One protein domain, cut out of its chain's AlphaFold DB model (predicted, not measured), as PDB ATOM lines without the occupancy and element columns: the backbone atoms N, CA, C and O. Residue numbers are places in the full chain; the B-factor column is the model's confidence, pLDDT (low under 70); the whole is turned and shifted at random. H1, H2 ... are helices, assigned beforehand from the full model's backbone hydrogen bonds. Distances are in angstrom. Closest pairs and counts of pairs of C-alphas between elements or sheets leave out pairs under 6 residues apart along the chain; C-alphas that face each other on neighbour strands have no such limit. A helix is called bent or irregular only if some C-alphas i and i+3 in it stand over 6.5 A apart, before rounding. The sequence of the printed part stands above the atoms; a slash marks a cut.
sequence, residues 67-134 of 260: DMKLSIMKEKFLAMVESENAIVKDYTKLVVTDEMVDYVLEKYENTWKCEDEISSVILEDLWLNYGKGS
ATOM      1  N   ASP A  67     127.837  29.335  32.037       77.38
ATOM      2  CA  ASP A  67     127.772  28.990  33.462       77.38
ATOM      3  C   ASP A  67     127.023  30.077  34.258       77.38
ATOM      4  O   ASP A  67     126.184  29.774  35.106       77.38
ATOM      5  N   MET A  68     127.249  31.357  33.938       77.75
ATOM      6  CA  MET A  68     126.523  32.474  34.549       77.75
ATOM      7  C   MET A  68     125.037  32.475  34.175       77.75
ATOM      8  O   MET A  68     124.185  32.647  35.047       77.75
ATOM      9  N   LYS A  69     124.706  32.252  32.897       77.06
ATOM     10  CA  LYS A  69     123.314  32.153  32.439       77.06
ATOM     11  C   LYS A  69     122.584  30.998  33.133       77.06
ATOM     12  O   LYS A  69     121.443  31.174  33.549       77.06
ATOM     13  N   LEU A  70     123.259  29.861  33.302       77.94
ATOM     14  CA  LEU A  70     122.759  28.692  34.026       77.94
ATOM     15  C   LEU A  70     122.471  29.027  35.495       77.94
ATOM     16  O   LEU A  70     121.399  28.711  36.002       77.94
ATOM     17  N   SER A  71     123.402  29.719  36.162       82.12
ATOM     18  CA  SER A  71     123.261  30.133  37.564       82.12
ATOM     19  C   SER A  71     122.059  31.051  37.776       82.12
ATOM     20  O   SER A  71     121.277  30.829  38.695       82.12
ATOM     21  N   ILE A  72     121.882  32.052  36.906       80.62
ATOM     22  CA  ILE A  72     120.736  32.972  36.970       80.62
ATOM     23  C   ILE A  72     119.426  32.200  36.776       80.62
ATOM     24  O   ILE A  72     118.443  32.456  37.466       80.62
ATOM     25  N   MET A  73     119.403  31.239  35.850       75.62
ATOM     26  CA  MET A  73     118.211  30.432  35.584       75.62
ATOM     27  C   MET A  73     117.868  29.521  36.770       75.62
ATOM     28  O   MET A  73     116.701  29.433  37.147       75.62
ATOM     29  N   LYS A  74     118.881  28.920  37.410       81.12
ATOM     30  CA  LYS A  74     118.717  28.098  38.618       81.12
ATOM     31  C   LYS A  74     118.160  28.913  39.786       81.12
ATOM     32  O   LYS A  74     117.225  28.462  40.438       81.12
ATOM     33  N   GLU A  75     118.677  30.120  40.020       83.94
ATOM     34  CA  GLU A  75     118.147  31.019  41.056       83.94
ATOM     35  C   GLU A  75     116.701  31.439  40.775       83.94
ATOM     36  O   GLU A  75     115.871  31.395  41.680       83.94
ATOM     37  N   LYS A  76     116.367  31.791  39.525       81.12
ATOM     38  CA  LYS A  76     114.989  32.147  39.143       81.12
ATOM     39  C   LYS A  76     114.020  30.983  39.312       81.12
ATOM     40  O   LYS A  76     112.912  31.188  39.787       81.12
ATOM     41  N   PHE A  77     114.435  29.775  38.940       78.56
ATOM     42  CA  PHE A  77     113.621  28.576  39.113       78.56
ATOM     43  C   PHE A  77     113.376  28.264  40.595       78.56
ATOM     44  O   PHE A  77     112.244  27.997  40.982       78.56
ATOM     45  N   LEU A  78     114.407  28.368  41.440       82.50
ATOM     46  CA  LEU A  78     114.254  28.209  42.889       82.50
ATOM     47  C   LEU A  78     113.305  29.259  43.474       82.50
ATOM     48  O   LEU A  78     112.375  28.899  44.187       82.50
ATOM     49  N   ALA A  79     113.486  30.531  43.111       82.38
ATOM     50  CA  ALA A  79     112.612  31.612  43.559       82.38
ATOM     51  C   ALA A  79     111.157  31.405  43.108       82.38
ATOM     52  O   ALA A  79     110.238  31.647  43.880       82.38
ATOM     53  N   MET A  80     110.943  30.918  41.883       76.81
ATOM     54  CA  MET A  80     109.621  30.588  41.347       76.81
ATOM     55  C   MET A  80     108.955  29.472  42.152       76.81
ATOM     56  O   MET A  80     107.845  29.666  42.638       76.81
ATOM     57  N   VAL A  81     109.651  28.352  42.372       73.25
ATOM     58  CA  VAL A  81     109.137  27.239  43.186       73.25
ATOM     59  C   VAL A  81     108.826  27.697  44.613       73.25
ATOM     60  O   VAL A  81     107.789  27.332  45.161       73.25
ATOM     61  N   GLU A  82     109.682  28.527  45.213       74.94
ATOM     62  CA  GLU A  82     109.446  29.097  46.545       74.94
ATOM     63  C   GLU A  82     108.247  30.058  46.567       74.94
ATOM     64  O   GLU A  82     107.444  29.999  47.497       74.94
ATOM     65  N   SER A  83     108.091  30.906  45.546       72.69
ATOM     66  CA  SER A  83     107.013  31.902  45.470       72.69
ATOM     67  C   SER A  83     105.645  31.302  45.129       72.69
ATOM     68  O   SER A  83     104.623  31.768  45.625       72.69
ATOM     69  N   GLU A  84     105.608  30.247  44.315       61.34
ATOM     70  CA  GLU A  84     104.366  29.667  43.796       61.34
ATOM     71  C   GLU A  84     103.824  28.545  44.696       61.34
ATOM     72  O   GLU A  84     102.615  28.293  44.723       61.34
ATOM     73  N   ASN A  85     104.685  27.978  45.553       54.81
ATOM     74  CA  ASN A  85     104.287  27.175  46.714       54.81
ATOM     75  C   ASN A  85     103.327  27.908  47.666       54.81
ATOM     76  O   ASN A  85     102.702  27.256  48.501       54.81
ATOM     77  N   ALA A  86     103.204  29.233  47.554       49.59
ATOM     78  CA  ALA A  86     102.376  30.033  48.438       49.59
ATOM     79  C   ALA A  86     100.918  30.223  47.970       49.59
ATOM     80  O   ALA A  86     100.118  30.651  48.795       49.59
ATOM     81  N   ILE A  87     100.538  29.949  46.703       53.62
ATOM     82  CA  ILE A  87      99.287  30.554  46.172       53.62
ATOM     83  C   ILE A  87      98.243  29.596  45.556       53.62
ATOM     84  O   ILE A  87      97.060  29.850  45.776       53.62
ATOM     85  N   VAL A  88      98.557  28.526  44.797       49.69
ATOM     86  CA  VAL A  88      97.480  27.893  43.968       49.69
ATOM     87  C   VAL A  88      97.352  26.360  43.971       49.69
ATOM     88  O   VAL A  88      96.253  25.864  43.738       49.69
ATOM     89  N   LYS A  89      98.368  25.559  44.280       60.38
ATOM     90  CA  LYS A  89      98.271  24.078  44.336       60.38
ATOM     91  C   LYS A  89      99.355  23.576  45.298       60.38
ATOM     92  O   LYS A  89     100.373  24.247  45.417       60.38
ATOM     93  N   ASP A  90      99.161  22.427  45.957       62.22
ATOM     94  CA  ASP A  90     100.103  21.796  46.917       62.22
ATOM     95  C   ASP A  90     101.431  21.327  46.263       62.22
ATOM     96  O   ASP A  90     101.872  20.181  46.408       62.22
ATOM     97  N   TYR A  91     102.095  22.208  45.518       62.34
ATOM     98  CA  TYR A  91     103.422  22.006  44.951       62.34
ATOM     99  C   TYR A  91     104.507  21.994  46.032       62.34
ATOM    100  O   TYR A  91     105.626  21.580  45.755       62.34
ATOM    101  N   THR A  92     104.170  22.293  47.290       62.81
ATOM    102  CA  THR A  92     105.045  22.155  48.466       62.81
ATOM    103  C   THR A  92     105.608  20.742  48.652       62.81
ATOM    104  O   THR A  92     106.582  20.556  49.377       62.81
ATOM    105  N   LYS A  93     105.031  19.733  47.985       70.25
ATOM    106  CA  LYS A  93     105.556  18.358  47.951       70.25
ATOM    107  C   LYS A  93     106.625  18.117  46.877       70.25
ATOM    108  O   LYS A  93     107.253  17.059  46.900       70.25
ATOM    109  N   LEU A  94     106.841  19.047  45.945       72.19
ATOM    110  CA  LEU A  94     107.940  18.973  44.983       72.19
ATOM    111  C   LEU A  94     109.245  19.331  45.690       72.19
ATOM    112  O   LEU A  94     109.576  20.494  45.903       72.19
ATOM    113  N   VAL A  95     110.010  18.302  46.038       76.62
ATOM    114  CA  VAL A  95     111.411  18.475  46.414       76.62
ATOM    115  C   VAL A  95     112.195  18.710  45.130       76.62
ATOM    116  O   VAL A  95     112.376  17.784  44.344       76.62
ATOM    117  N   VAL A  96     112.641  19.948  44.916       76.81
ATOM    118  CA  VAL A  96     113.500  20.299  43.779       76.81
ATOM    119  C   VAL A  96     114.841  19.588  43.934       76.81
ATOM    120  O   VAL A  96     115.627  19.910  44.824       76.81
ATOM    121  N   THR A  97     115.099  18.611  43.070       84.25
ATOM    122  CA  THR A  97     116.397  17.937  42.959       84.25
ATOM    123  C   THR A  97     117.210  18.533  41.810       84.25
ATOM    124  O   THR A  97     116.649  19.124  40.886       84.25
ATOM    125  N   ASP A  98     118.537  18.361  41.833       80.81
ATOM    126  CA  ASP A  98     119.397  18.806  40.723       80.81
ATOM    127  C   ASP A  98     118.983  18.161  39.383       80.81
ATOM    128  O   ASP A  98     119.028  18.819  38.350       80.81
ATOM    129  N   GLU A  99     118.458  16.930  39.407       84.44
ATOM    130  CA  GLU A  99     117.935  16.235  38.222       84.44
ATOM    131  C   GLU A  99     116.730  16.955  37.588       84.44
ATOM    132  O   GLU A  99     116.640  17.053  36.366       84.44
ATOM    133  N   MET A 100     115.816  17.505  38.398       83.75
ATOM    134  CA  MET A 100     114.691  18.299  37.886       83.75
ATOM    135  C   MET A 100     115.170  19.607  37.255       83.75
ATOM    136  O   MET A 100     114.620  20.044  36.246       83.75
ATOM    137  N   VAL A 101     116.193  20.231  37.845       82.44
ATOM    138  CA  VAL A 101     116.798  21.454  37.303       82.44
ATOM    139  C   VAL A 101     117.453  21.158  35.954       82.44
ATOM    140  O   VAL A 101     117.204  21.887  34.996       82.44
ATOM    141  N   ASP A 102     118.212  20.066  35.851       84.44
ATOM    142  CA  ASP A 102     118.838  19.635  34.597       84.44
ATOM    143  C   ASP A 102     117.790  19.322  33.517       84.44
ATOM    144  O   ASP A 102     117.924  19.782  32.384       84.44
ATOM    145  N   TYR A 103     116.701  18.632  33.879       87.38
ATOM    146  CA  TYR A 103     115.582  18.351  32.975       87.38
ATOM    147  C   TYR A 103     114.950  19.628  32.409       87.38
ATOM    148  O   TYR A 103     114.719  19.751  31.202       87.38
ATOM    149  N   VAL A 104     114.668  20.598  33.282       85.62
ATOM    150  CA  VAL A 104     114.074  21.876  32.882       85.62
ATOM    151  C   VAL A 104     115.024  22.658  31.984       85.62
ATOM    152  O   VAL A 104     114.594  23.218  30.977       85.62
ATOM    153  N   LEU A 105     116.314  22.677  32.311       83.00
ATOM    154  CA  LEU A 105     117.319  23.340  31.492       83.00
ATOM    155  C   LEU A 105     117.406  22.687  30.110       83.00
ATOM    156  O   LEU A 105     117.255  23.381  29.113       83.00
ATOM    157  N   GLU A 106     117.543  21.365  30.021       86.00
ATOM    158  CA  GLU A 106     117.641  20.657  28.739       86.00
ATOM    159  C   GLU A 106     116.411  20.891  27.847       86.00
ATOM    160  O   GLU A 106     116.532  21.132  26.642       86.00
ATOM    161  N   LYS A 107     115.212  20.864  28.439       87.00
ATOM    162  CA  LYS A 107     113.955  20.983  27.694       87.00
ATOM    163  C   LYS A 107     113.595  22.427  27.337       87.00
ATOM    164  O   LYS A 107     113.017  22.655  26.272       87.00
ATOM    165  N   TYR A 108     113.931  23.397  28.192       83.94
ATOM    166  CA  TYR A 108     113.465  24.785  28.074       83.94
ATOM    167  C   TYR A 108     114.572  25.830  27.842       83.94
ATOM    168  O   TYR A 108     114.247  27.002  27.639       83.94
ATOM    169  N   GLU A 109     115.860  25.460  27.775       81.00
ATOM    170  CA  GLU A 109     116.983  26.400  27.551       81.00
ATOM    171  C   GLU A 109     116.771  27.303  26.321       81.00
ATOM    172  O   GLU A 109     117.105  28.492  26.339       81.00
ATOM    173  N   ASN A 110     116.181  26.752  25.255       76.38
ATOM    174  CA  ASN A 110     115.971  27.450  23.984       76.38
ATOM    175  C   ASN A 110     114.678  28.279  23.938       76.38
ATOM    176  O   ASN A 110     114.549  29.184  23.108       76.38
ATOM    177  N   THR A 111     113.716  27.969  24.804       71.25
ATOM    178  CA  THR A 111     112.373  28.567  24.834       71.25
ATOM    179  C   THR A 111     112.189  29.573  25.963       71.25
ATOM    180  O   THR A 111     111.196  30.296  25.949       71.25
ATOM    181  N   TRP A 112     113.153  29.696  26.881       69.56
ATOM    182  CA  TRP A 112     113.111  30.631  28.008       69.56
ATOM    183  C   TRP A 112     113.239  32.097  27.560       69.56
ATOM    184  O   TRP A 112     114.312  32.705  27.600       69.56
ATOM    185  N   LYS A 113     112.127  32.686  27.114       64.00
ATOM    186  CA  LYS A 113     112.005  34.102  26.741       64.00
ATOM    187  C   LYS A 113     111.039  34.827  27.686       64.00
ATOM    188  O   LYS A 113     109.977  35.230  27.239       64.00
ATOM    189  N   CYS A 114     111.444  35.024  28.946       51.22
ATOM    190  CA  CYS A 114     110.737  35.844  29.954       51.22
ATOM    191  C   CYS A 114     109.294  35.386  30.285       51.22
ATOM    192  O   CYS A 114     108.683  34.600  29.579       51.22
ATOM    193  N   GLU A 115     108.641  35.885  31.327       58.97
ATOM    194  CA  GLU A 115     109.054  35.840  32.738       58.97
ATOM    195  C   GLU A 115     107.900  35.298  33.615       58.97
ATOM    196  O   GLU A 115     108.177  34.835  34.709       58.97
ATOM    197  N   ASP A 116     106.665  35.163  33.093       59.31
ATOM    198  CA  ASP A 116     105.522  34.676  33.891       59.31
ATOM    199  C   ASP A 116     104.752  33.478  33.282       59.31
ATOM    200  O   ASP A 116     104.323  32.587  34.011       59.31
ATOM    201  N   GLU A 117     104.604  33.370  31.953       62.34
ATOM    202  CA  GLU A 117     103.808  32.273  31.349       62.34
ATOM    203  C   GLU A 117     104.537  30.923  31.345       62.34
ATOM    204  O   GLU A 117     103.925  29.873  31.546       62.34
ATOM    205  N   ILE A 118     105.857  30.940  31.151       71.12
ATOM    206  CA  ILE A 118     106.679  29.723  31.084       71.12
ATOM    207  C   ILE A 118     106.738  29.025  32.452       71.12
ATOM    208  O   ILE A 118     106.792  27.798  32.508       71.12
ATOM    209  N   SER A 119     106.657  29.795  33.538       73.38
ATOM    210  CA  SER A 119     106.685  29.327  34.927       73.38
ATOM    211  C   SER A 119     105.613  28.270  35.194       73.38
ATOM    212  O   SER A 119     105.912  27.148  35.607       73.38
ATOM    213  N   SER A 120     104.372  28.586  34.816       76.38
ATOM    214  CA  SER A 120     103.224  27.692  34.986       76.38
ATOM    215  C   SER A 120     103.361  26.387  34.189       76.38
ATOM    216  O   SER A 120     103.071  25.303  34.698       76.38
ATOM    217  N   VAL A 121     103.877  26.473  32.958       82.62
ATOM    218  CA  VAL A 121     104.073  25.323  32.062       82.62
ATOM    219  C   VAL A 121     105.167  24.395  32.590       82.62
ATOM    220  O   VAL A 121     105.015  23.176  32.533       82.62
ATOM    221  N   ILE A 122     106.258  24.958  33.118       84.75
ATOM    222  CA  ILE A 122     107.359  24.187  33.703       84.75
ATOM    223  C   ILE A 122     106.892  23.461  34.969       84.75
ATOM    224  O   ILE A 122     107.161  22.269  35.122       84.75
ATOM    225  N   LEU A 123     106.177  24.152  35.863       82.19
ATOM    226  CA  LEU A 123     105.672  23.549  37.098       82.19
ATOM    227  C   LEU A 123     104.669  22.424  36.824       82.19
ATOM    228  O   LEU A 123     104.720  21.378  37.475       82.19
ATOM    229  N   GLU A 124     103.777  22.602  35.849       84.12
ATOM    230  CA  GLU A 124     102.811  21.569  35.471       84.12
ATOM    231  C   GLU A 124     103.491  20.336  34.855       84.12
ATOM    232  O   GLU A 124     103.153  19.203  35.207       84.12
ATOM    233  N   ASP A 125     104.500  20.539  34.006       87.25
ATOM    234  CA  ASP A 125     105.280  19.457  33.403       87.25
ATOM    235  C   ASP A 125     106.112  18.690  34.447       87.25
ATOM    236  O   ASP A 125     106.101  17.457  34.476       87.25
ATOM    237  N   LEU A 126     106.769  19.397  35.373       86.00
ATOM    238  CA  LEU A 126     107.492  18.775  36.485       86.00
ATOM    239  C   LEU A 126     106.565  17.982  37.406       86.00
ATOM    240  O   LEU A 126     106.884  16.854  37.788       86.00
ATOM    241  N   TRP A 127     105.397  18.531  37.740       82.81
ATOM    242  CA  TRP A 127     104.405  17.826  38.544       82.81
ATOM    243  C   TRP A 127     103.904  16.551  37.856       82.81
ATOM    244  O   TRP A 127     103.770  15.509  38.500       82.81
ATOM    245  N   LEU A 128     103.659  16.599  36.546       83.81
ATOM    246  CA  LEU A 128     103.223  15.433  35.779       83.81
ATOM    247  C   LEU A 128     104.294  14.341  35.714       83.81
ATOM    248  O   LEU A 128     103.958  13.164  35.868       83.81
ATOM    249  N   ASN A 129     105.557  14.722  35.510       84.50
ATOM    250  CA  ASN A 129     106.655  13.773  35.325       84.50
ATOM    251  C   ASN A 129     107.188  13.209  36.650       84.50
ATOM    252  O   ASN A 129     107.494  12.021  36.724       84.50
ATOM    253  N   TYR A 130     107.255  14.026  37.703       79.44
ATOM    254  CA  TYR A 130     107.885  13.650  38.971       79.44
ATOM    255  C   TYR A 130     106.910  13.584  40.154       79.44
ATOM    256  O   TYR A 130     107.115  12.796  41.075       79.44
ATOM    257  N   GLY A 131     105.820  14.355  40.138       71.50
ATOM    258  CA  GLY A 131     104.812  14.350  41.209       71.50
ATOM    259  C   GLY A 131     103.906  13.113  41.198       71.50
ATOM    260  O   GLY A 131     103.371  12.720  42.233       71.50
ATOM    261  N   LYS A 132     103.755  12.447  40.047       65.06
ATOM    262  CA  LYS A 132     102.864  11.282  39.895       65.06
ATOM    263  C   LYS A 132     103.475   9.955  40.374       65.06
ATOM    264  O   LYS A 132     102.745   8.982  40.533       65.06
ATOM    265  N   GLY A 133     104.787   9.912  40.615       56.06
ATOM    266  CA  GLY A 133     105.515   8.698  41.016       56.06
ATOM    267  C   GLY A 133     105.597   8.447  42.526       56.06
ATOM    268  O   GLY A 133     105.979   7.355  42.934       56.06
ATOM    269  N   SER A 134     105.242   9.423  43.366       50.38
ATOM    270  CA  SER A 134     105.397   9.350  44.830       50.38
ATOM    271  C   SER A 134     104.089   9.131  45.600       50.38
ATOM    272  O   SER A 134     104.096   9.148  46.831       50.38
TER     273      SER A 134
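What this domain is: This is residues 67 to 134 of the 260 residues of an uncharacterized protein of Tanacetum cinerariifolium (UniProt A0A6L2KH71). Three helices are gathered in a small cluster, their centres at the corners of a triangle: the long first helix, H1, runs crosswise to both of the others, while the shorter H2 and the long H3 run opposite ways at a steep tilt. The helices come near each other at a few places, and a long loop, residues 85 to 97, leads from the last residue of H1 back to the first of H2. The printed part has 68 residues, with three named helices in the order H1, H2, H3 and no named strand, and its class is all helix. It is compact, with a radius of gyration of the C-alphas of 11.5 A, and the C-alphas span 31 by 23 by 17 A along their three main axes.

Where its parts are: H1 is residues 67 to 84, from C-alpha 67 at (127.772, 28.990, 33.462) to C-alpha 84, 25.6 A away. H2 is residues 98 to 108; it begins with C-alpha 98 at (119.397, 18.806, 40.723). H3 is residues 117 to 133, 25.5 A from first to last C-alpha, and ends with C-alpha 133 at (105.515, 8.698, 41.016). H3 has a kink of 30 degrees near residue 127. It is neither bent nor irregular, but only just: C-alphas 129 and 132 are 6.4 A apart.

How they stand to each other: H1 and H2 are close but not clearly touching; their closest C-alphas, those of Lys 74 and Val 101, are 7.0 A apart. Their lines stand about perpendicular, at 76 degrees. H1 is also close to H3 but not clearly touching, with the C-alphas of Met 80 and Ser 119 the closest at 7.2 A. These two lines stand about perpendicular as well, at 77 degrees. H2 and H3 are close but not clearly touching; their closest C-alphas, those of Val 104 and Ile 122, are 7.1 A apart. They run opposite ways at a steep tilt of 48 degrees. In H1 and H2 every O i to N i+4 pair is within hydrogen-bond range; in H3, 10 of 13 are.

The domain as a whole: The two C-alphas farthest apart, those of Met 68 and Ser 134, are 33.0 A from each other. The printed part has no cut. The link from H1 to H2, 13 residues, is long, and its C-alphas lie 8 to 15 A from the mean of the C-alphas; the link from H2 to H3, 8 residues, is short. The mean pLDDT of the printed part is 74.4, and it is under 70 in residues 84 to 92, 112 to 117 and 132 to 134.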